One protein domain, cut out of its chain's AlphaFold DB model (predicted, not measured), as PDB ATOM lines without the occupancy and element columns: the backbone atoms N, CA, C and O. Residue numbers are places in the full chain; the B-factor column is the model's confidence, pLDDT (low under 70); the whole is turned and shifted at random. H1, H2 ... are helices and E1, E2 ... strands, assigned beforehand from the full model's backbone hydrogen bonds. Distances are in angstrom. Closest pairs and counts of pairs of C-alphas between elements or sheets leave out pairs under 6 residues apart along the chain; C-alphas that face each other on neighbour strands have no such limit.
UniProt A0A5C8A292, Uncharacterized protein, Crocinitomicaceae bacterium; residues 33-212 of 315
ATOM      1  N   PHE A  33     120.526 185.225 134.451       78.44
ATOM      2  CA  PHE A  33     120.349 183.805 134.192       78.44
ATOM      3  C   PHE A  33     121.531 183.030 134.770       78.44
ATOM      4  O   PHE A  33     122.687 183.445 134.693       78.44
ATOM      5  N   SER A  34     121.255 181.854 135.315       76.81
ATOM      6  CA  SER A  34     122.289 180.922 135.752       76.81
ATOM      7  C   SER A  34     122.136 179.620 134.991       76.81
ATOM      8  O   SER A  34     121.035 179.065 134.975       76.81
ATOM      9  N   ALA A  35     123.238 179.112 134.444       68.38
ATOM     10  CA  ALA A  35     123.332 177.715 134.065       68.38
ATOM     11  C   ALA A  35     124.334 176.974 134.938       68.38
ATOM     12  O   ALA A  35     125.439 177.456 135.182       68.38
ATOM     13  N   THR A  36     123.951 175.786 135.392       63.59
ATOM     14  CA  THR A  36     124.885 174.820 135.970       63.59
ATOM     15  C   THR A  36     125.215 173.773 134.923       63.59
ATOM     16  O   THR A  36     124.301 173.179 134.351       63.59
ATOM     17  N   VAL A  37     126.512 173.540 134.708       59.66
ATOM     18  CA  VAL A  37     127.015 172.437 133.884       59.66
ATOM     19  C   VAL A  37     126.472 171.128 134.453       59.66
ATOM     20  O   VAL A  37     126.777 170.776 135.593       59.66
ATOM     21  N   GLN A  38     125.688 170.397 133.667       52.25
ATOM     22  CA  GLN A  38     125.494 168.968 133.878       52.25
ATOM     23  C   GLN A  38     126.217 168.235 132.750       52.25
ATOM     24  O   GLN A  38     126.038 168.567 131.586       52.25
ATOM     25  N   GLY A  39     127.058 167.260 133.098       53.44
ATOM     26  CA  GLY A  39     127.530 166.284 132.116       53.44
ATOM     27  C   GLY A  39     128.846 166.564 131.385       53.44
ATOM     28  O   GLY A  39     129.060 165.971 130.333       53.44
ATOM     29  N   SER A  40     129.791 167.343 131.927       58.06
ATOM     30  CA  SER A  40     131.174 167.289 131.417       58.06
ATOM     31  C   SER A  40     131.831 165.960 131.831       58.06
ATOM     32  O   SER A  40     132.510 165.874 132.858       58.06
ATOM     33  N   GLY A  41     131.565 164.896 131.070       72.56
ATOM     34  CA  GLY A  41     132.250 163.613 131.210       72.56
ATOM     35  C   GLY A  41     133.756 163.761 130.977       72.56
ATOM     36  O   GLY A  41     134.212 164.723 130.358       72.56
ATOM     37  N   ALA A  42     134.554 162.809 131.466       84.06
ATOM     38  CA  ALA A  42     135.999 162.827 131.242       84.06
ATOM     39  C   ALA A  42     136.303 162.893 129.731       84.06
ATOM     40  O   ALA A  42     135.906 162.005 128.983       84.06
ATOM     41  N   GLY A  43     136.993 163.952 129.295       86.00
ATOM     42  CA  GLY A  43     137.317 164.191 127.883       86.00
ATOM     43  C   GLY A  43     136.435 165.221 127.172       86.00
ATOM     44  O   GLY A  43     136.817 165.660 126.094       86.00
ATOM     45  N   TYR A  44     135.338 165.679 127.779       85.12
ATOM     46  CA  TYR A  44     134.452 166.693 127.199       85.12
ATOM     47  C   TYR A  44     134.422 167.974 128.036       85.12
ATOM     48  O   TYR A  44     134.555 167.937 129.260       85.12
ATOM     49  N   THR A  45     134.213 169.110 127.374       87.12
ATOM     50  CA  THR A  45     133.972 170.411 128.010       87.12
ATOM     51  C   THR A  45     132.651 170.978 127.527       87.12
ATOM     52  O   THR A  45     132.398 170.993 126.327       87.12
ATOM     53  N   THR A  46     131.847 171.499 128.453       85.38
ATOM     54  CA  THR A  46     130.632 172.261 128.147       85.38
ATOM     55  C   THR A  46     130.851 173.722 128.513       85.38
ATOM     56  O   THR A  46     131.211 174.031 129.651       85.38
ATOM     57  N   ILE A  47     130.616 174.625 127.564       87.44
ATOM     58  CA  ILE A  47     130.578 176.071 127.807       87.44
ATOM     59  C   ILE A  47     129.172 176.611 127.565       87.44
ATOM     60  O   ILE A  47     128.421 176.062 126.763       87.44
ATOM     61  N   TYR A  48     128.841 177.718 128.226       88.44
ATOM     62  CA  TYR A  48     127.556 178.389 128.057       88.44
ATOM     63  C   TYR A  48     127.727 179.788 127.473       88.44
ATOM     64  O   TYR A  48     128.683 180.491 127.811       88.44
ATOM     65  N   ARG A  49     126.807 180.195 126.598       91.38
ATOM     66  CA  ARG A  49     126.766 181.538 126.003       91.38
ATOM     67  C   ARG A  49     125.342 182.057 125.982       91.38
ATOM     68  O   ARG A  49     124.466 181.399 125.426       91.38
ATOM     69  N   LEU A  50     125.114 183.236 126.549       91.81
ATOM     70  CA  LEU A  50     123.848 183.937 126.389       91.81
ATOM     71  C   LEU A  50     123.898 184.707 125.073       91.81
ATOM     72  O   LEU A  50     124.820 185.489 124.846       91.81
ATOM     73  N   THR A  51     122.910 184.508 124.211       92.31
ATOM     74  CA  THR A  51     122.775 185.217 122.942       92.31
ATOM     75  C   THR A  51     121.450 185.953 122.853       92.31
ATOM     76  O   THR A  51     120.471 185.578 123.498       92.31
ATOM     77  N   ASP A  52     121.391 186.948 121.975       91.94
ATOM     78  CA  ASP A  52     120.127 187.483 121.476       91.94
ATOM     79  C   ASP A  52     119.378 186.463 120.586       91.94
ATOM     80  O   ASP A  52     119.824 185.327 120.364       91.94
ATOM     81  N   SER A  53     118.220 186.866 120.059       86.75
ATOM     82  CA  SER A  53     117.398 186.046 119.161       86.75
ATOM     83  C   SER A  53     118.043 185.771 117.795       86.75
ATOM     84  O   SER A  53     117.646 184.815 117.126       86.75
ATOM     85  N   GLY A  54     119.040 186.566 117.393       90.88
ATOM     86  CA  GLY A  54     119.849 186.371 116.188       90.88
ATOM     87  C   GLY A  54     121.050 185.442 116.393       90.88
ATOM     88  O   GLY A  54     121.758 185.139 115.431       90.88
ATOM     89  N   GLY A  55     121.290 184.974 117.622       90.19
ATOM     90  CA  GLY A  55     122.434 184.129 117.969       90.19
ATOM     91  C   GLY A  55     123.725 184.906 118.238       90.19
ATOM     92  O   GLY A  55     124.784 184.287 118.328       90.19
ATOM     93  N   THR A  56     123.671 186.233 118.371       94.50
ATOM     94  CA  THR A  56     124.825 187.051 118.771       94.50
ATOM     95  C   THR A  56     125.032 186.939 120.271       94.50
ATOM     96  O   THR A  56     124.103 187.189 121.034       94.50
ATOM     97  N   VAL A  57     126.239 186.588 120.710       94.44
ATOM     98  CA  VAL A  57     126.600 186.503 122.127       94.44
ATOM     99  C   VAL A  57     126.472 187.875 122.776       94.44
ATOM    100  O   VAL A  57     127.114 188.835 122.355       94.44
ATOM    101  N   VAL A  58     125.647 187.946 123.815       94.50
ATOM    102  CA  VAL A  58     125.438 189.133 124.649       94.50
ATOM    103  C   VAL A  58     126.137 189.012 126.000       94.50
ATOM    104  O   VAL A  58     126.487 190.034 126.578       94.50
ATOM    105  N   ASP A  59     126.377 187.783 126.466       92.88
ATOM    106  CA  ASP A  59     127.170 187.496 127.660       92.88
ATOM    107  C   ASP A  59     127.824 186.107 127.548       92.88
ATOM    108  O   ASP A  59     127.231 185.150 127.036       92.88
ATOM    109  N   ASP A  60     129.059 185.993 128.015       91.75
ATOM    110  CA  ASP A  60     129.876 184.780 127.988       91.75
ATOM    111  C   ASP A  60     130.367 184.338 129.373       91.75
ATOM    112  O   ASP A  60     131.019 183.294 129.484       91.75
ATOM    113  N   THR A  61     130.007 185.081 130.424       88.94
ATOM    114  CA  THR A  61     130.467 184.851 131.791       88.94
ATOM    115  C   THR A  61     129.281 184.572 132.713       88.94
ATOM    116  O   THR A  61     128.305 185.309 132.741       88.94
ATOM    117  N   ALA A  62     129.352 183.492 133.495       82.94
ATOM    118  CA  ALA A  62     128.327 183.188 134.492       82.94
ATOM    119  C   ALA A  62     128.557 184.001 135.792       82.94
ATOM    120  O   ALA A  62     129.702 184.087 136.241       82.94
ATOM    121  N   PRO A  63     127.503 184.512 136.463       84.69
ATOM    122  CA  PRO A  63     126.098 184.469 136.050       84.69
ATOM    123  C   PRO A  63     125.839 185.369 134.833       84.69
ATOM    124  O   PRO A  63     126.354 186.478 134.773       84.69
ATOM    125  N   PHE A  64     125.031 184.884 133.889       86.25
ATOM    126  CA  PHE A  64     124.780 185.570 132.623       86.25
ATOM    127  C   PHE A  64     123.761 186.677 132.813       86.25
ATOM    128  O   PHE A  64     122.761 186.493 133.504       86.25
ATOM    129  N   THR A  65     123.958 187.800 132.149       86.19
ATOM    130  CA  THR A  65     123.126 188.980 132.305       86.19
ATOM    131  C   THR A  65     122.723 189.562 130.955       86.19
ATOM    132  O   THR A  65     123.495 189.558 129.998       86.19
ATOM    133  N   THR A  66     121.485 190.048 130.837       84.06
ATOM    134  CA  THR A  66     121.062 190.748 129.614       84.06
ATOM    135  C   THR A  66     121.796 192.085 129.479       84.06
ATOM    136  O   THR A  66     122.172 192.678 130.491       84.06
ATOM    137  N   PRO A  67     122.022 192.611 128.264       83.56
ATOM    138  CA  PRO A  67     122.562 193.955 128.110       83.56
ATOM    139  C   PRO A  67     121.632 194.984 128.749       83.56
ATOM    140  O   PRO A  67     120.420 194.932 128.553       83.56
ATOM    141  N   THR A  68     122.195 195.971 129.445       77.94
ATOM    142  CA  THR A  68     121.410 197.052 130.063       77.94
ATOM    143  C   THR A  68     120.559 197.768 129.013       77.94
ATOM    144  O   THR A  68     119.370 197.958 129.224       77.94
ATOM    145  N   ALA A  69     121.136 198.055 127.838       74.50
ATOM    146  CA  ALA A  69     120.472 198.772 126.745       74.50
ATOM    147  C   ALA A  69     119.282 198.027 126.109       74.50
ATOM    148  O   ALA A  69     118.417 198.663 125.506       74.50
ATOM    149  N   THR A  70     119.229 196.701 126.238       73.00
ATOM    150  CA  THR A  70     118.145 195.841 125.741       73.00
ATOM    151  C   THR A  70     117.735 194.883 126.856       73.00
ATOM    152  O   THR A  70     118.003 193.682 126.787       73.00
ATOM    153  N   PRO A  71     117.101 195.426 127.911       68.69
ATOM    154  CA  PRO A  71     116.810 194.669 129.115       68.69
ATOM    155  C   PRO A  71     115.791 193.565 128.841       68.69
ATOM    156  O   PRO A  71     115.897 192.481 129.397       68.69
ATOM    157  N   THR A  72     114.837 193.820 127.942       73.12
ATOM    158  CA  THR A  72     113.750 192.912 127.576       73.12
ATOM    159  C   THR A  72     114.004 192.242 126.232       73.12
ATOM    160  O   THR A  72     114.566 192.834 125.308       73.12
ATOM    161  N   GLY A  73     113.565 190.991 126.105       78.69
ATOM    162  CA  GLY A  73     113.668 190.252 124.854       78.69
ATOM    163  C   GLY A  73     113.747 188.743 125.037       78.69
ATOM    164  O   GLY A  73     113.800 188.213 126.152       78.69
ATOM    165  N   THR A  74     113.759 188.053 123.899       81.94
ATOM    166  CA  THR A  74     114.027 186.618 123.832       81.94
ATOM    167  C   THR A  74     115.522 186.409 123.677       81.94
ATOM    168  O   THR A  74     116.099 186.773 122.650       81.94
ATOM    169  N   PHE A  75     116.125 185.783 124.677       87.81
ATOM    170  CA  PHE A  75     117.512 185.354 124.656       87.81
ATOM    171  C   PHE A  75     117.572 183.832 124.537       87.81
ATOM    172  O   PHE A  75     116.583 183.114 124.727       87.81
ATOM    173  N   ARG A  76     118.749 183.322 124.199       86.94
ATOM    174  CA  ARG A  76     119.030 181.886 124.195       86.94
ATOM    175  C   ARG A  76     120.311 181.642 124.962       86.94
ATOM    176  O   ARG A  76     121.296 182.334 124.750       86.94
ATOM    177  N   LEU A  77     120.295 180.665 125.849       86.94
ATOM    178  CA  LEU A  77     121.479 180.191 126.535       86.94
ATOM    179  C   LEU A  77     121.957 178.933 125.815       86.94
ATOM    180  O   LEU A  77     121.381 177.863 125.975       86.94
ATOM    181  N   TYR A  78     122.970 179.079 124.972       85.62
ATOM    182  CA  TYR A  78     123.571 177.963 124.253       85.62
ATOM    183  C   TYR A  78     124.481 177.175 125.183       85.62
ATOM    184  O   TYR A  78     125.316 177.774 125.860       85.62
ATOM    185  N   ALA A  79     124.334 175.854 125.180       85.38
ATOM    186  CA  ALA A  79     125.258 174.905 125.780       85.38
ATOM    187  C   ALA A  79     126.066 174.265 124.647       85.38
ATOM    188  O   ALA A  79     125.510 173.590 123.785       85.38
ATOM    189  N   ILE A  80     127.373 174.509 124.624       85.19
ATOM    190  CA  ILE A  80     128.271 173.972 123.601       85.19
ATOM    191  C   ILE A  80     129.159 172.941 124.280       85.19
ATOM    192  O   ILE A  80     130.056 173.309 125.043       85.19
ATOM    193  N   THR A  81     128.902 171.663 124.011       84.56
ATOM    194  CA  THR A  81     129.692 170.545 124.534       84.56
ATOM    195  C   THR A  81     130.620 170.031 123.446       84.56
ATOM    196  O   THR A  81     130.169 169.746 122.343       84.56
ATOM    197  N   TYR A  82     131.913 169.904 123.731       85.19
ATOM    198  CA  TYR A  82     132.901 169.449 122.756       85.19
ATOM    199  C   TYR A  82     133.958 168.520 123.350       85.19
ATOM    200  O   TYR A  82     134.262 168.583 124.541       85.19
ATOM    201  N   ASP A  83     134.528 167.665 122.497       88.50
ATOM    202  CA  ASP A  83     135.690 166.826 122.813       88.50
ATOM    203  C   ASP A  83     136.955 167.687 122.979       88.50
ATOM    204  O   ASP A  83     137.359 168.416 122.071       88.50
ATOM    205  N   ASN A  84     137.616 167.571 124.131       89.38
ATOM    206  CA  ASN A  84     138.835 168.309 124.460       89.38
ATOM    207  C   ASN A  84     140.018 167.957 123.555       89.38
ATOM    208  O   ASN A  84     140.910 168.787 123.379       89.38
ATOM    209  N   ALA A  85     140.049 166.743 122.998       91.44
ATOM    210  CA  ALA A  85     141.083 166.330 122.057       91.44
ATOM    211  C   ALA A  85     140.868 166.929 120.657       91.44
ATOM    212  O   ALA A  85     141.831 167.071 119.905       91.44
ATOM    213  N   ASN A  86     139.628 167.302 120.322       88.50
ATOM    214  CA  ASN A  86     139.224 167.793 119.004       88.50
ATOM    215  C   ASN A  86     138.257 168.990 119.120       88.50
ATOM    216  O   ASN A  86     137.111 168.900 118.656       88.50
ATOM    217  N   PRO A  87     138.677 170.111 119.738       87.56
ATOM    218  CA  PRO A  87     137.785 171.235 119.971       87.56
ATOM    219  C   PRO A  87     137.329 171.868 118.644       87.56
ATOM    220  O   PRO A  87     138.119 171.957 117.697       87.56
ATOM    221  N   PRO A  88     136.077 172.347 118.560       86.00
ATOM    222  CA  PRO A  88     135.580 173.067 117.398       86.00
ATOM    223  C   PRO A  88     136.344 174.381 117.202       86.00
ATOM    224  O   PRO A  88     136.817 175.023 118.145       86.00
ATOM    225  N   THR A  89     136.434 174.820 115.951       89.50
ATOM    226  CA  THR A  89     136.936 176.159 115.632       89.50
ATOM    227  C   THR A  89     135.917 177.219 116.049       89.50
ATOM    228  O   THR A  89     134.713 176.973 116.033       89.50
ATOM    229  N   GLY A  90     136.394 178.398 116.457       83.88
ATOM    230  CA  GLY A  90     135.512 179.505 116.852       83.88
ATOM    231  C   GLY A  90     134.893 179.377 118.250       83.88
ATOM    232  O   GLY A  90     134.027 180.170 118.595       83.88
ATOM    233  N   ILE A  91     135.348 178.428 119.080       84.25
ATOM    234  CA  ILE A  91     134.809 178.198 120.435       84.25
ATOM    235  C   ILE A  91     134.995 179.392 121.390       84.25
ATOM    236  O   ILE A  91     134.228 179.577 122.336       84.25
ATOM    237  N   ALA A  92     135.989 180.244 121.125       85.50
ATOM    238  CA  ALA A  92     136.205 181.505 121.828       85.50
ATOM    239  C   ALA A  92     135.224 182.584 121.334       85.50
ATOM    240  O   ALA A  92     135.627 183.622 120.812       85.50
ATOM    241  N   LEU A  93     133.923 182.320 121.477       86.25
ATOM    242  CA  LEU A  93     132.879 183.298 121.207       86.25
ATOM    243  C   LEU A  93     132.922 184.377 122.290       86.25
ATOM    244  O   LEU A  93     132.445 184.142 123.403       86.25
ATOM    245  N   ALA A  94     133.510 185.524 121.963       91.06
ATOM    246  CA  ALA A  94     133.405 186.736 122.765       91.06
ATOM    247  C   ALA A  94     132.057 187.427 122.513       91.06
ATOM    248  O   ALA A  94     131.447 187.233 121.452       91.06
ATOM    249  N   VAL A  95     131.629 188.281 123.443       92.75
ATOM    250  CA  VAL A  95     130.476 189.181 123.258       92.75
ATOM    251  C   VAL A  95     130.554 189.898 121.899       92.75
ATOM    252  O   VAL A  95     131.597 190.425 121.513       92.75
ATOM    253  N   GLY A  96     129.447 189.880 121.153       93.31
ATOM    254  CA  GLY A  96     129.335 190.390 119.782       93.31
ATOM    255  C   GLY A  96     129.591 189.353 118.679       93.31
ATOM    256  O   GLY A  96     129.266 189.610 117.522       93.31
ATOM    257  N   SER A  97     130.127 188.173 119.007       94.62
ATOM    258  CA  SER A  97     130.295 187.069 118.046       94.62
ATOM    259  C   SER A  97     128.975 186.329 117.829       94.62
ATOM    260  O   SER A  97     128.169 186.233 118.749       94.62
ATOM    261  N   ASN A  98     128.749 185.750 116.647       94.19
ATOM    262  CA  ASN A  98     127.578 184.902 116.413       94.19
ATOM    263  C   ASN A  98     127.890 183.429 116.711       94.19
ATOM    264  O   ASN A  98     128.940 182.930 116.312       94.19
ATOM    265  N   VAL A  99     126.966 182.718 117.358       91.69
ATOM    266  CA  VAL A  99     127.124 181.294 117.701       91.69
ATOM    267  C   VAL A  99     127.309 180.394 116.471       91.69
ATOM    268  O   VAL A  99     127.982 179.374 116.558       91.69
ATOM    269  N   SER A 100     126.807 180.805 115.300       91.12
ATOM    270  CA  SER A 100     127.036 180.101 114.026       91.12
ATOM    271  C   SER A 100     128.500 180.082 113.570       91.12
ATOM    272  O   SER A 100     128.839 179.342 112.649       91.12
ATOM    273  N   ALA A 101     129.382 180.865 114.204       91.38
ATOM    274  CA  ALA A 101     130.821 180.815 113.955       91.38
ATOM    275  C   ALA A 101     131.488 179.551 114.531       91.38
ATOM    276  O   ALA A 101     132.613 179.232 114.143       91.38
ATOM    277  N   VAL A 102     130.817 178.831 115.439       88.94
ATOM    278  CA  VAL A 102     131.298 177.540 115.939       88.94
ATOM    279  C   VAL A 102     131.138 176.509 114.833       88.94
ATOM    280  O   VAL A 102     130.031 176.246 114.367       88.94
ATOM    281  N   SER A 103     132.253 175.934 114.387       88.00
ATOM    282  CA  SER A 103     132.237 174.943 113.311       88.00
ATOM    283  C   SER A 103     133.345 173.900 113.452       88.00
ATOM    284  O   SER A 103     134.395 174.148 114.056       88.00
ATOM    285  N   GLY A 104     133.119 172.726 112.853       82.50
ATOM    286  CA  GLY A 104     134.022 171.577 112.950       82.50
ATOM    287  C   GLY A 104     133.992 170.892 114.321       82.50
ATOM    288  O   GLY A 104     133.206 171.256 115.185       82.50
ATOM    289  N   GLY A 105     134.861 169.896 114.512       73.44
ATOM    290  CA  GLY A 105     134.942 169.118 115.755       73.44
ATOM    291  C   GLY A 105     133.753 168.176 115.994       73.44
ATOM    292  O   GLY A 105     132.785 168.144 115.234       73.44
ATOM    293  N   CYS A 106     133.841 167.387 117.065       62.44
ATOM    294  CA  CYS A 106     132.699 166.671 117.633       62.44
ATOM    295  C   CYS A 106     132.073 167.567 118.700       62.44
ATOM    296  O   CYS A 106     132.404 167.453 119.882       62.44
ATOM    297  N   SER A 107     131.234 168.501 118.261       72.56
ATOM    298  CA  SER A 107     130.484 169.382 119.150       72.56
ATOM    299  C   SER A 107     128.996 169.096 119.068       72.56
ATOM    300  O   SER A 107     128.463 168.949 117.967       72.56
ATOM    301  N   ASP A 108     128.343 169.097 120.218       73.38
ATOM    302  CA  ASP A 108     126.897 169.222 120.316       73.38
ATOM    303  C   ASP A 108     126.552 170.640 120.773       73.38
ATOM    304  O   ASP A 108     127.218 171.205 121.650       73.38
ATOM    305  N   ILE A 109     125.558 171.239 120.123       71.69
ATOM    306  CA  ILE A 109     125.092 172.594 120.419       71.69
ATOM    307  C   ILE A 109     123.604 172.495 120.703       71.69
ATOM    308  O   ILE A 109     122.795 172.405 119.778       71.69
ATOM    309  N   ASP A 110     123.260 172.575 121.983       75.06
ATOM    310  CA  ASP A 110     121.880 172.741 122.418       75.06
ATOM    311  C   ASP A 110     121.638 174.194 122.834       75.06
ATOM    312  O   ASP A 110     122.568 174.957 123.128       75.06
ATOM    313  N   TRP A 111     120.379 174.612 122.838       72.12
ATOM    314  CA  TRP A 111     120.002 175.929 123.314       72.12
ATOM    315  C   TRP A 111     118.797 175.865 124.234       72.12
ATOM    316  O   TRP A 111     117.784 175.221 123.983       72.12
ATOM    317  N   ILE A 112     118.912 176.639 125.299       74.00
ATOM    318  CA  ILE A 112     117.891 176.815 126.304       74.00
ATOM    319  C   ILE A 112     117.232 178.181 126.069       74.00
ATOM    320  O   ILE A 112     117.931 179.200 126.069       74.00
ATOM    321  N   PRO A 113     115.903 178.264 125.890       70.81
ATOM    322  CA  PRO A 113     115.213 179.548 125.884       70.81
ATOM    323  C   PRO A 113     115.443 180.294 127.210       70.81
ATOM    324  O   PRO A 113     115.149 179.771 128.286       70.81
ATOM    325  N   ALA A 114     115.938 181.529 127.126       71.06
ATOM    326  CA  ALA A 114     116.146 182.423 128.260       71.06
ATOM    327  C   ALA A 114     115.282 183.669 128.043       71.06
ATOM    328  O   ALA A 114     115.557 184.502 127.182       71.06
ATOM    329  N   ILE A 115     114.173 183.777 128.772       73.38
ATOM    330  CA  ILE A 115     113.182 184.829 128.521       73.38
ATOM    331  C   ILE A 115     113.276 185.858 129.638       73.38
ATOM    332  O   ILE A 115     113.055 185.525 130.803       73.38
ATOM    333  N   CYS A 116     113.586 187.101 129.266       73.50
ATOM    334  CA  CYS A 116     113.580 188.230 130.183       73.50
ATOM    335  C   CYS A 116     112.313 189.063 129.994       73.50
ATOM    336  O   CYS A 116     112.074 189.589 128.901       73.50
ATOM    337  N   ARG A 117     111.504 189.186 131.052       69.75
ATOM    338  CA  ARG A 117     110.212 189.888 131.015       69.75
ATOM    339  C   ARG A 117     110.124 190.969 132.080       69.75
ATOM    340  O   ARG A 117     110.596 190.771 133.199       69.75
ATOM    341  N   CYS A 118     109.416 192.044 131.740       62.97
ATOM    342  CA  CYS A 118     108.868 192.975 132.719       62.97
ATOM    343  C   CYS A 118     107.513 192.479 133.240       62.97
ATOM    344  O   CYS A 118     106.730 191.891 132.493       62.97
ATOM    345  N   GLU A 119     107.256 192.749 134.521       55.75
ATOM    346  CA  GLU A 119     106.146 192.283 135.374       55.75
ATOM    347  C   GLU A 119     104.712 192.331 134.820       55.75
ATOM    348  O   GLU A 119     103.822 191.735 135.422       55.75
ATOM    349  N   SER A 120     104.446 192.987 133.691       51.97
ATOM    350  CA  SER A 120     103.077 193.203 133.213       51.97
ATOM    351  C   SER A 120     102.605 192.257 132.114       51.97
ATOM    352  O   SER A 120     101.449 192.354 131.701       51.97
ATOM    353  N   GLU A 121     103.446 191.376 131.572       52.84
ATOM    354  CA  GLU A 121     102.989 190.564 130.449       52.84
ATOM    355  C   GLU A 121     102.290 189.271 130.886       52.84
ATOM    356  O   GLU A 121     102.898 188.226 131.107       52.84
ATOM    357  N   THR A 122     100.960 189.321 130.852       54.47
ATOM    358  CA  THR A 122     100.028 188.183 130.872       54.47
ATOM    359  C   THR A 122     100.123 187.288 129.625       54.47
ATOM    360  O   THR A 122      99.167 186.585 129.294       54.47
ATOM    361  N   ALA A 123     101.225 187.330 128.873       66.44
ATOM    362  CA  ALA A 123     101.368 186.532 127.659       66.44
ATOM    363  C   ALA A 123     101.940 185.144 127.971       66.44
ATOM    364  O   ALA A 123     102.731 184.976 128.905       66.44
ATOM    365  N   SER A 124     101.526 184.165 127.168       81.94
ATOM    366  CA  SER A 124     102.040 182.802 127.207       81.94
ATOM    367  C   SER A 124     103.547 182.761 126.956       81.94
ATOM    368  O   SER A 124     104.064 183.532 126.149       81.94
ATOM    369  N   VAL A 125     104.235 181.822 127.593       82.50
ATOM    370  CA  VAL A 125     105.626 181.482 127.287       82.50
ATOM    371  C   VAL A 125     105.634 180.270 126.377       82.50
ATOM    372  O   VAL A 125     105.004 179.270 126.700       82.50
ATOM    373  N   THR A 126     106.372 180.338 125.274       83.19
ATOM    374  CA  THR A 126     106.647 179.167 124.439       83.19
ATOM    375  C   THR A 126     108.123 178.835 124.520       83.19
ATOM    376  O   THR A 126     108.974 179.677 124.237       83.19
ATOM    377  N   VAL A 127     108.413 177.598 124.901       80.62
ATOM    378  CA  VAL A 127     109.737 176.997 124.838       80.62
ATOM    379  C   VAL A 127     109.758 175.957 123.728       80.62
ATOM    380  O   VAL A 127     108.742 175.346 123.415       80.62
ATOM    381  N   GLY A 128     110.917 175.783 123.113       77.62
ATOM    382  CA  GLY A 128     111.141 174.762 122.105       77.62
ATOM    383  C   GLY A 128     112.551 174.227 122.260       77.62
ATOM    384  O   GLY A 128     113.445 174.977 122.643       77.62
ATOM    385  N   THR A 129     112.740 172.953 121.958       74.69
ATOM    386  CA  THR A 129     114.062 172.346 121.774       74.69
ATOM    387  C   THR A 129     114.092 171.689 120.397       74.69
ATOM    388  O   THR A 129     113.048 171.522 119.760       74.69
ATOM    389  N   SER A 130     115.271 171.321 119.906       64.38
ATOM    390  CA  SER A 130     115.428 170.644 118.611       64.38
ATOM    391  C   SER A 130     114.839 169.226 118.564       64.38
ATOM    392  O   SER A 130     114.788 168.647 117.482       64.38
ATOM    393  N   GLY A 131     114.317 168.702 119.681       56.41
ATOM    394  CA  GLY A 131     113.744 167.361 119.775       56.41
ATOM    395  C   GLY A 131     114.822 166.278 119.713       56.41
ATOM    396  O   GLY A 131     115.640 166.233 118.797       56.41
ATOM    397  N   TYR A 132     114.819 165.365 120.682       64.00
ATOM    398  CA  TYR A 132     115.728 164.223 120.678       64.00
ATOM    399  C   TYR A 132     115.055 163.035 119.987       64.00
ATOM    400  O   TYR A 132     113.967 162.668 120.405       64.00
ATOM    401  N   GLN A 133     115.701 162.458 118.961       67.38
ATOM    402  CA  GLN A 133     115.332 161.258 118.174       67.38
ATOM    403  C   GLN A 133     113.839 161.062 117.814       67.38
ATOM    404  O   GLN A 133     112.969 160.971 118.665       67.38
ATOM    405  N   ALA A 134     113.533 160.813 116.536       75.44
ATOM    406  CA  ALA A 134     112.152 160.651 116.039       75.44
ATOM    407  C   ALA A 134     111.294 159.561 116.733       75.44
ATOM    408  O   ALA A 134     110.082 159.531 116.534       75.44
ATOM    409  N   ALA A 135     111.904 158.661 117.511       78.62
ATOM    410  CA  ALA A 135     111.215 157.624 118.277       78.62
ATOM    411  C   ALA A 135     110.720 158.084 119.667       78.62
ATOM    412  O   ALA A 135     109.899 157.391 120.267       78.62
ATOM    413  N   ASN A 136     111.184 159.230 120.176       79.50
ATOM    414  CA  ASN A 136     110.811 159.734 121.495       79.50
ATOM    415  C   ASN A 136     109.704 160.789 121.401       79.50
ATOM    416  O   ASN A 136     109.631 161.582 120.463       79.50
ATOM    417  N   THR A 137     108.848 160.819 122.420       84.69
ATOM    418  CA  THR A 137     107.930 161.929 122.667       84.69
ATOM    419  C   THR A 137     108.606 162.934 123.584       84.69
ATOM    420  O   THR A 137     109.126 162.582 124.643       84.69
ATOM    421  N   GLN A 138     108.560 164.205 123.202       85.06
ATOM    422  CA  GLN A 138     109.009 165.292 124.056       85.06
ATOM    423  C   GLN A 138     107.827 165.891 124.817       85.06
ATOM    424  O   GLN A 138     106.797 166.232 124.236       85.06
ATOM    425  N   THR A 139     107.964 166.016 126.133       88.06
ATOM    426  CA  THR A 139     107.006 166.710 126.998       88.06
ATOM    427  C   THR A 139     107.707 167.820 127.748       88.06
ATOM    428  O   THR A 139     108.755 167.616 128.345       88.06
ATOM    429  N   TYR A 140     107.100 168.993 127.741       88.31
ATOM    430  CA  TYR A 140     107.539 170.145 128.497       88.31
ATOM    431  C   TYR A 140     106.817 170.157 129.836       88.31
ATOM    432  O   TYR A 140     105.590 170.112 129.864       88.31
ATOM    433  N   ALA A 141     107.559 170.228 130.935       89.25
ATOM    434  CA  ALA A 141     107.035 170.243 132.292       89.25
ATOM    435  C   ALA A 141     107.386 171.565 132.982       89.25
ATOM    436  O   ALA A 141     108.547 171.825 133.294       89.25
ATOM    437  N   LEU A 142     106.378 172.396 133.232       91.56
ATOM    438  CA  LEU A 142     106.483 173.607 134.038       91.56
ATOM    439  C   LEU A 142     106.470 173.225 135.519       91.56
ATOM    440  O   LEU A 142     105.516 172.615 135.995       91.56
ATOM    441  N   MET A 143     107.511 173.602 136.249       90.44
ATOM    442  CA  MET A 143     107.720 173.229 137.644       90.44
ATOM    443  C   MET A 143     107.277 174.322 138.610       90.44
ATOM    444  O   MET A 143     107.548 175.501 138.393       90.44
ATOM    445  N   ASN A 144     106.702 173.890 139.730       89.12
ATOM    446  CA  ASN A 144     106.506 174.676 140.940       89.12
ATOM    447  C   ASN A 144     107.278 173.994 142.078       89.12
ATOM    448  O   ASN A 144     106.885 172.929 142.566       89.12
ATOM    449  N   GLY A 145     108.434 174.553 142.439       86.81
ATOM    450  CA  GLY A 145     109.352 173.920 143.385       86.81
ATOM    451  C   GLY A 145     109.823 172.543 142.901       86.81
ATOM    452  O   GLY A 145     110.504 172.437 141.884       86.81
ATOM    453  N   GLY A 146     109.485 171.490 143.651       85.75
ATOM    454  CA  GLY A 146     109.882 170.103 143.360       85.75
ATOM    455  C   GLY A 146     108.897 169.300 142.501       85.75
ATOM    456  O   GLY A 146     109.183 168.149 142.180       85.75
ATOM    457  N   THR A 147     107.746 169.869 142.141       91.12
ATOM    458  CA  THR A 147     106.663 169.162 141.435       91.12
ATOM    459  C   THR A 147     106.290 169.842 140.127       91.12
ATOM    460  O   THR A 147     106.425 171.057 139.987       91.12
ATOM    461  N   ILE A 148     105.772 169.063 139.181       92.12
ATOM    462  CA  ILE A 148     105.230 169.556 137.918       92.12
ATOM    463  C   ILE A 148     103.903 170.271 138.196       92.12
ATOM    464  O   ILE A 148     102.966 169.682 138.729       92.12
ATOM    465  N   SER A 149     103.812 171.545 137.826       94.12
ATOM    466  CA  SER A 149     102.587 172.347 137.876       94.12
ATOM    467  C   SER A 149     101.717 172.144 136.636       94.12
ATOM    468  O   SER A 149     100.497 172.076 136.745       94.12
ATOM    469  N   ALA A 150     102.337 172.056 135.459       94.69
ATOM    470  CA  ALA A 150     101.667 171.816 134.184       94.69
ATOM    471  C   ALA A 150     102.613 171.077 133.232       94.69
ATOM    472  O   ALA A 150     103.829 171.240 133.325       94.69
ATOM    473  N   ALA A 151     102.067 170.284 132.311       93.56
ATOM    474  CA  ALA A 151     102.854 169.632 131.272       93.56
ATOM    475  C   ALA A 151     102.098 169.582 129.941       93.56
ATOM    476  O   ALA A 151     100.883 169.391 129.923       93.56
ATOM    477  N   ASN A 152     102.812 169.755 128.830       92.88
ATOM    478  CA  ASN A 152     102.261 169.644 127.479       92.88
ATOM    479  C   ASN A 152     103.351 169.279 126.461       92.88
ATOM    480  O   ASN A 152     104.537 169.283 126.772       92.88
ATOM    481  N   THR A 153     102.963 168.959 125.230       90.88
ATOM    482  CA  THR A 153     103.900 168.612 124.147       90.88
ATOM    483  C   THR A 153     104.237 169.789 123.231       90.88
ATOM    484  O   THR A 153     105.130 169.674 122.400       90.88
ATOM    485  N   SER A 154     103.544 170.926 123.363       91.06
ATOM    486  CA  SER A 154     103.764 172.115 122.524       91.06
ATOM    487  C   SER A 154     104.858 173.043 123.048       91.06
ATOM    488  O   SER A 154     105.335 173.893 122.303       91.06
ATOM    489  N   GLY A 155     105.207 172.930 124.332       87.75
ATOM    490  CA  GLY A 155     106.101 173.853 125.024       87.75
ATOM    491  C   GLY A 155     105.478 175.217 125.317       87.75
ATOM    492  O   GLY A 155     106.171 176.108 125.803       87.75
ATOM    493  N   SER A 156     104.181 175.407 125.054       90.38
ATOM    494  CA  SER A 156     103.475 176.667 125.306       90.38
ATOM    495  C   SER A 156     102.708 176.625 126.623       90.38
ATOM    496  O   SER A 156     101.800 175.816 126.778       90.38
ATOM    497  N   PHE A 157     103.025 177.530 127.545       90.25
ATOM    498  CA  PHE A 157     102.351 177.703 128.830       90.25
ATOM    499  C   PHE A 157     101.641 179.049 128.869       90.25
ATOM    500  O   PHE A 157     102.235 180.095 128.612       90.25
ATOM    501  N   THR A 158     100.356 179.028 129.190       91.56
ATOM    502  CA  THR A 158      99.528 180.217 129.380       91.56
ATOM    503  C   THR A 158      99.972 181.010 130.609       91.56
ATOM    504  O   THR A 158     100.610 180.483 131.521       91.56
ATOM    505  N   ALA A 159      99.590 182.287 130.685       85.81
ATOM    506  CA  ALA A 159      99.856 183.083 131.882       85.81
ATOM    507  C   ALA A 159      99.219 182.487 133.145       85.81
ATOM    508  O   ALA A 159      99.830 182.534 134.205       85.81
ATOM    509  N   ALA A 160      98.040 181.868 133.029       89.19
ATOM    510  CA  ALA A 160      97.394 181.203 134.156       89.19
ATOM    511  C   ALA A 160      98.237 180.035 134.700       89.19
ATOM    512  O   ALA A 160      98.377 179.900 135.912       89.19
ATOM    513  N   GLU A 161      98.838 179.228 133.820       92.19
ATOM    514  CA  GLU A 161      99.726 178.127 134.218       92.19
ATOM    515  C   GLU A 161     101.023 178.638 134.849       92.19
ATOM    516  O   GLU A 161     101.463 178.094 135.859       92.19
ATOM    517  N   LEU A 162     101.607 179.710 134.306       88.06
ATOM    518  CA  LEU A 162     102.801 180.343 134.871       88.06
ATOM    519  C   LEU A 162     102.533 180.903 136.274       88.06
ATOM    520  O   LEU A 162     103.304 180.634 137.195       88.06
ATOM    521  N   THR A 163     101.419 181.613 136.465       86.19
ATOM    522  CA  THR A 163     100.999 182.108 137.784       86.19
ATOM    523  C   THR A 163     100.740 180.954 138.753       86.19
ATOM    524  O   THR A 163     101.183 181.005 139.899       86.19
ATOM    525  N   ALA A 164     100.073 179.883 138.306       87.88
ATOM    526  CA  ALA A 164      99.843 178.687 139.123       87.88
ATOM    527  C   ALA A 164     101.153 177.975 139.511       87.88
ATOM    528  O   ALA A 164     101.252 177.407 140.600       87.88
ATOM    529  N   ALA A 165     102.178 178.064 138.660       87.06
ATOM    530  CA  ALA A 165     103.514 177.562 138.947       87.06
ATOM    531  C   ALA A 165     104.322 178.448 139.913       87.06
ATOM    532  O   ALA A 165     105.452 178.106 140.256       87.06
ATOM    533  N   GLY A 166     103.745 179.563 140.369       84.19
ATOM    534  CA  GLY A 166     104.374 180.494 141.299       84.19
ATOM    535  C   GLY A 166     105.147 181.626 140.628       84.19
ATOM    536  O   GLY A 166     105.888 182.318 141.323       84.19
ATOM    537  N   LEU A 167     104.989 181.842 139.312       81.00
ATOM    538  CA  LEU A 167     105.604 182.988 138.647       81.00
ATOM    539  C   LEU A 167     104.957 184.291 139.135       81.00
ATOM    540  O   LEU A 167     103.827 184.623 138.786       81.00
ATOM    541  N   ALA A 168     105.719 185.036 139.922       76.81
ATOM    542  CA  ALA A 168     105.458 186.394 140.371       76.81
ATOM    543  C   ALA A 168     106.693 187.290 140.162       76.81
ATOM    544  O   ALA A 168     107.794 186.817 139.866       76.81
ATOM    545  N   ALA A 169     106.495 188.589 140.366       68.56
ATOM    546  CA  ALA A 169     107.528 189.595 140.583       68.56
ATOM    547  C   ALA A 169     108.765 189.062 141.336       68.56
ATOM    548  O   ALA A 169     108.660 188.646 142.491       68.56
ATOM    549  N   GLY A 170     109.938 189.058 140.695       65.06
ATOM    550  CA  GLY A 170     111.205 188.653 141.317       65.06
ATOM    551  C   GLY A 170     111.372 187.146 141.545       65.06
ATOM    552  O   GLY A 170     112.293 186.736 142.252       65.06
ATOM    553  N   THR A 171     110.509 186.312 140.964       75.00
ATOM    554  CA  THR A 171     110.612 184.847 141.045       75.00
ATOM    555  C   THR A 171     111.009 184.235 139.701       75.00
ATOM    556  O   THR A 171     110.943 184.869 138.644       75.00
ATOM    557  N   THR A 172     111.433 182.972 139.742       75.38
ATOM    558  CA  THR A 172     111.747 182.184 138.547       75.38
ATOM    559  C   THR A 172     110.914 180.910 138.545       75.38
ATOM    560  O   THR A 172     110.724 180.291 139.592       75.38
ATOM    561  N   VAL A 173     110.450 180.498 137.367       81.81
ATOM    562  CA  VAL A 173     109.904 179.154 137.142       81.81
ATOM    563  C   VAL A 173     110.822 178.385 136.203       81.81
ATOM    564  O   VAL A 173     111.557 178.968 135.400       81.81
ATOM    565  N   ARG A 174     110.800 177.059 136.325       84.25
ATOM    566  CA  ARG A 174     111.610 176.159 135.498       84.25
ATOM    567  C   ARG A 174     110.696 175.384 134.571       84.25
ATOM    568  O   ARG A 174     109.684 174.862 135.028       84.25
ATOM    569  N   ILE A 175     111.061 175.278 133.302       84.50
ATOM    570  CA  ILE A 175     110.383 174.399 132.349       84.50
ATOM    571  C   ILE A 175     111.388 173.356 131.881       84.50
ATOM    572  O   ILE A 175     112.427 173.731 131.357       84.50
ATOM    573  N   TYR A 176     111.091 172.075 132.055       82.94
ATOM    574  CA  TYR A 176     111.946 170.974 131.610       82.94
ATOM    575  C   TYR A 176     111.430 170.410 130.295       82.94
ATOM    576  O   TYR A 176     110.244 170.113 130.209       82.94
ATOM    577  N   ALA A 177     112.295 170.219 129.304       82.50
ATOM    578  CA  ALA A 177     112.011 169.353 128.168       82.50
ATOM    579  C   ALA A 177     112.413 167.919 128.538       82.50
ATOM    580  O   ALA A 177     113.561 167.655 128.883       82.50
ATOM    581  N   ILE A 178     111.446 167.008 128.523       81.44
ATOM    582  CA  ILE A 178     111.598 165.615 128.939       81.44
ATOM    583  C   ILE A 178     111.350 164.735 127.720       81.44
ATOM    584  O   ILE A 178     110.213 164.620 127.247       81.44
ATOM    585  N   ASN A 179     112.405 164.101 127.221       80.38
ATOM    586  CA  ASN A 179     112.306 163.105 126.165       80.38
ATOM    587  C   ASN A 179     112.007 161.744 126.794       80.38
ATOM    588  O   ASN A 179     112.669 161.337 127.746       80.38
ATOM    589  N   HIS A 180     110.989 161.049 126.292       77.56
ATOM    590  CA  HIS A 180     110.610 159.728 126.786       77.56
ATOM    591  C   HIS A 180     110.073 158.843 125.668       77.56
ATOM    592  O   HIS A 180     109.561 159.334 124.662       77.56
ATOM    593  N   ASP A 181     110.170 157.528 125.852       81.62
ATOM    594  CA  ASP A 181     109.514 156.564 124.973       81.62
ATOM    595  C   ASP A 181     107.997 156.814 124.998       81.62
ATOM    596  O   ASP A 181     107.377 156.810 126.063       81.62
ATOM    597  N   ALA A 182     107.401 157.018 123.819       77.56
ATOM    598  CA  ALA A 182     105.970 157.283 123.656       77.56
ATOM    599  C   ALA A 182     105.074 156.180 124.255       77.56
ATOM    600  O   ALA A 182     103.894 156.403 124.525       77.56
ATOM    601  N   THR A 183     105.624 154.978 124.426       79.25
ATOM    602  CA  THR A 183     104.938 153.805 124.969       79.25
ATOM    603  C   THR A 183     105.188 153.591 126.465       79.25
ATOM    604  O   THR A 183     104.465 152.819 127.099       79.25
ATOM    605  N   ALA A 184     106.166 154.287 127.056       68.25
ATOM    606  CA  ALA A 184     106.488 154.173 128.471       68.25
ATOM    607  C   ALA A 184     105.557 155.055 129.316       68.25
ATOM    608  O   ALA A 184     105.653 156.280 129.341       68.25
ATOM    609  N   ALA A 185     104.647 154.412 130.048       63.12
ATOM    610  CA  ALA A 185     103.863 155.062 131.089       63.12
ATOM    611  C   ALA A 185     104.650 155.135 132.417       63.12
ATOM    612  O   ALA A 185     105.395 154.200 132.726       63.12
ATOM    613  N   PRO A 186     104.412 156.157 133.264       72.62
ATOM    614  CA  PRO A 186     103.527 157.305 133.047       72.62
ATOM    615  C   PRO A 186     104.246 158.505 132.404       72.62
ATOM    616  O   PRO A 186     105.399 158.802 132.711       72.62
ATOM    617  N   ALA A 187     103.530 159.233 131.544       77.19
ATOM    618  CA  ALA A 187     103.986 160.526 131.037       77.19
ATOM    619  C   ALA A 187     104.092 161.559 132.183       77.19
ATOM    620  O   ALA A 187     103.353 161.448 133.171       77.19
ATOM    621  N   PRO A 188     104.964 162.580 132.067       83.06
ATOM    622  CA  PRO A 188     105.016 163.680 133.026       83.06
ATOM    623  C   PRO A 188     103.636 164.339 133.176       83.06
ATOM    624  O   PRO A 188     103.017 164.729 132.187       83.06
ATOM    625  N   ALA A 189     103.142 164.459 134.410       88.25
ATOM    626  CA  ALA A 189     101.806 164.975 134.709       88.25
ATOM    627  C   ALA A 189     101.839 165.968 135.877       88.25
ATOM    628  O   ALA A 189     102.768 165.970 136.682       88.25
ATOM    629  N   ALA A 190     100.816 166.816 135.993       90.69
ATOM    630  CA  ALA A 190     100.715 167.747 137.113       90.69
ATOM    631  C   ALA A 190     100.649 167.001 138.463       90.69
ATOM    632  O   ALA A 190      99.977 165.978 138.593       90.69
ATOM    633  N   GLY A 191     101.342 167.527 139.472       89.12
ATOM    634  CA  GLY A 191     101.377 166.996 140.836       89.12
ATOM    635  C   GLY A 191     102.419 165.904 141.097       89.12
ATOM    636  O   GLY A 191     102.626 165.558 142.259       89.12
ATOM    637  N   VAL A 192     103.107 165.384 140.072       87.94
ATOM    638  CA  VAL A 192     104.234 164.453 140.270       87.94
ATOM    639  C   VAL A 192     105.579 165.180 140.226       87.94
ATOM    640  O   VAL A 192     105.696 166.271 139.670       87.94
ATOM    641  N   GLY A 193     106.604 164.598 140.850       87.00
ATOM    642  CA  GLY A 193     107.987 165.049 140.674       87.00
ATOM    643  C   GLY A 193     108.509 164.724 139.272       87.00
ATOM    644  O   GLY A 193     107.876 163.978 138.522       87.00
ATOM    645  N   LEU A 194     109.683 165.257 138.927       82.06
ATOM    646  CA  LEU A 194     110.370 164.833 137.705       82.06
ATOM    647  C   LEU A 194     110.643 163.317 137.757       82.06
ATOM    648  O   LEU A 194     111.011 162.810 138.824       82.06
ATOM    649  N   PRO A 195     110.480 162.588 136.639       78.44
ATOM    650  CA  PRO A 195     110.827 161.174 136.576       78.44
ATOM    651  C   PRO A 195     112.297 160.978 136.964       78.44
ATOM    652  O   PRO A 195     113.177 161.641 136.425       78.44
ATOM    653  N   THR A 196     112.568 160.076 137.909       72.12
ATOM    654  CA  THR A 196     113.940 159.740 138.351       72.12
ATOM    655  C   THR A 196     114.401 158.363 137.864       72.12
ATOM    656  O   THR A 196     115.532 157.963 138.126       72.12
ATOM    657  N   SER A 197     113.541 157.628 137.152       58.41
ATOM    658  CA  SER A 197     113.810 156.277 136.650       58.41
ATOM    659  C   SER A 197     113.161 156.050 135.284       58.41
ATOM    660  O   SER A 197     112.014 156.447 135.095       58.41
ATOM    661  N   GLY A 198     113.857 155.351 134.384       54.16
ATOM    662  CA  GLY A 198     113.449 155.096 132.993       54.16
ATOM    663  C   GLY A 198     114.374 155.807 131.998       54.16
ATOM    664  O   GLY A 198     115.202 156.611 132.417       54.16
ATOM    665  N   CYS A 199     114.262 155.510 130.698       41.44
ATOM    666  CA  CYS A 199     114.996 156.200 129.621       41.44
ATOM    667  C   CYS A 199     114.454 157.626 129.401       41.44
ATOM    668  O   CYS A 199     114.009 157.966 128.308       41.44
ATOM    669  N   TYR A 200     114.412 158.418 130.467       53.41
ATOM    670  CA  TYR A 200     114.057 159.823 130.432       53.41
ATOM    671  C   TYR A 200     115.357 160.606 130.328       53.41
ATOM    672  O   TYR A 200     116.137 160.609 131.281       53.41
ATOM    673  N   ASP A 201     115.584 161.238 129.180       53.22
ATOM    674  CA  ASP A 201     116.622 162.259 129.070       53.22
ATOM    675  C   ASP A 201     115.962 163.621 129.284       53.22
ATOM    676  O   ASP A 201     115.022 164.004 128.575       53.22
ATOM    677  N   ALA A 202     116.372 164.310 130.344       51.09
ATOM    678  CA  ALA A 202     115.900 165.652 130.652       51.09
ATOM    679  C   ALA A 202     116.919 166.638 130.076       51.09
ATOM    680  O   ALA A 202     117.709 167.225 130.812       51.09
ATOM    681  N   ASP A 203     116.913 166.771 128.750       49.50
ATOM    682  CA  ASP A 203     117.989 167.425 127.998       49.50
ATOM    683  C   ASP A 203     118.090 168.938 128.244       49.50
ATOM    684  O   ASP A 203     119.151 169.530 128.064       49.50
ATOM    685  N   SER A 204     117.021 169.604 128.692       51.41
ATOM    686  CA  SER A 204     117.061 171.066 128.823       51.41
ATOM    687  C   SER A 204     116.070 171.624 129.842       51.41
ATOM    688  O   SER A 204     114.924 171.186 129.948       51.41
ATOM    689  N   TYR A 205     116.508 172.647 130.587       54.97
ATOM    690  CA  TYR A 205     115.649 173.465 131.445       54.97
ATOM    691  C   TYR A 205     115.617 174.898 130.918       54.97
ATOM    692  O   TYR A 205     116.648 175.550 130.888       54.97
ATOM    693  N   ALA A 206     114.453 175.431 130.549       54.22
ATOM    694  CA  ALA A 206     114.282 176.868 130.357       54.22
ATOM    695  C   ALA A 206     114.093 177.549 131.716       54.22
ATOM    696  O   ALA A 206     113.226 177.159 132.506       54.22
ATOM    697  N   LEU A 207     114.907 178.572 131.983       56.16
ATOM    698  CA  LEU A 207     114.746 179.449 133.137       56.16
ATOM    699  C   LEU A 207     113.946 180.676 132.698       56.16
ATOM    700  O   LEU A 207     114.430 181.504 131.925       56.16
ATOM    701  N   VAL A 208     112.718 180.791 133.195       55.81
ATOM    702  CA  VAL A 208     111.880 181.972 132.972       55.81
ATOM    703  C   VAL A 208     111.929 182.802 134.245       55.81
ATOM    704  O   VAL A 208     111.377 182.401 135.270       55.81
ATOM    705  N   GLY A 209     112.620 183.940 134.195       51.75
ATOM    706  CA  GLY A 209     112.628 184.922 135.277       51.75
ATOM    707  C   GLY A 209     111.655 186.055 134.982       51.75
ATOM    708  O   GLY A 209     111.743 186.682 133.926       51.75
ATOM    709  N   ALA A 210     110.740 186.325 135.912       47.09
ATOM    710  CA  ALA A 210     109.969 187.562 135.913       47.09
ATOM    711  C   ALA A 210     110.671 188.539 136.857       47.09
ATOM    712  O   ALA A 210     110.760 188.288 138.057       47.09
ATOM    713  N   TYR A 211     111.193 189.641 136.323       48.03
ATOM    714  CA  TYR A 211     111.810 190.679 137.142       48.03
ATOM    715  C   TYR A 211     110.864 191.858 137.307       48.03
ATOM    716  O   TYR A 211     110.155 192.244 136.371       48.03
ATOM    717  N   SER A 212     110.936 192.467 138.494       39.84
ATOM    718  CA  SER A 212     110.433 193.815 138.699       39.84
ATOM    719  C   SER A 212     111.275 194.770 137.902       39.84
ATOM    720  O   SER A 212     112.354 195.192 138.316       39.84
TER     721      SER A 212
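What this domain is: This is residues 33 to 212 of the 315 residues of an uncharacterized protein of Crocinitomicaceae bacterium (UniProt A0A5C8A292). One long, strongly twisted sheet of eight strands runs through the model as two four-stranded wings, E2, E1, E3, E4 and E8, E7, E5, E6, joined side by side where E4 meets E8; one short helix, H1, lies over E5 in the second wing. Long stretches with no named element lie well out from the middle, among them residues 84 to 106, whose C-alphas are 16 to 27 A from the mean of all C-alphas, and residues 182 to 200, whose C-alphas are 16 to 25 A from it. The printed part has 180 residues, with the named elements in the chain order E1, E2, E3, E4, E5, E6, H1, E7, E8; the sheet order is E2, E1, E3, E4, E8, E7, E5, E6, mixed. The class is mostly strand, though named elements hold only 76 residues, under half. The whole is compact, with a radius of gyration of the C-alphas of 16.8 A and spans of 44 by 42 by 24 A.

Where its parts are: E4, residues 107 to 118, is the longest strand by residues and measures 34.8 A. E3 spans residues 73 to 83, 32.2 A, and E1 residues 44 to 51, 22.3 A, from C-alpha 44 at (134.452, 166.693, 127.199). E2 is residues 57 to 59, 5.7 A. E8, residues 201 to 211, measures 29.9 A and ends at C-alpha 211 at (111.810, 190.679, 137.142). E7 is residues 172 to 181, 29.1 A; E5 residues 136 to 144, 24.9 A; E6 residues 147 to 152, 14.6 A. H1 is residues 159 to 164, 8.5 A.

How they stand to each other: E4 and E8 are parallel at 25 degrees, with N 211 and O 117 within hydrogen-bond range at 3.4 A. E3 and E4 form an antiparallel hairpin, with N 77 and O 112 2.8 A apart. E1 is antiparallel to E3, with N 47 and O 80 at 2.9 A. E1 and E2 form a hairpin, with N 58 and O 50 at 2.8 A; E2 is an edge strand. E7 and E8 form a hairpin, with N 206 and O 175 at 2.8 A. E7 and E5 are antiparallel, with N 141 and O 176 at 2.8 A. E5 and the edge strand E6 form a hairpin, with N 142 and O 150 at 2.8 A. H1 is on the sheet, over E5, at a height of 8.9 A, slantwise to the strands at 35 degrees to E5 on the local plane; the closest C-alphas of H1 and E6 are those of Glu 161 and Ala 150, 6.6 A apart. E6, H1 and E7 make a split strand-helix-strand unit, two strands running the same way with E5 between them, and its crossover is right-handed. Every O i to N i+4 pair of H1 is within hydrogen-bond range. E3 and E8 are apart.

The domain as a whole: The two C-alphas farthest apart, of Ala 85 and Ser 120, are 47.9 A apart. The printed part has no cut. The links E2 to E3, E3 to E4, E4 to E5 and E7 to E8 are long. The mean pLDDT of the printed part is 78.8; 39 residues are under 70, among them residues 197 to 212, and E8 has a mean of 52.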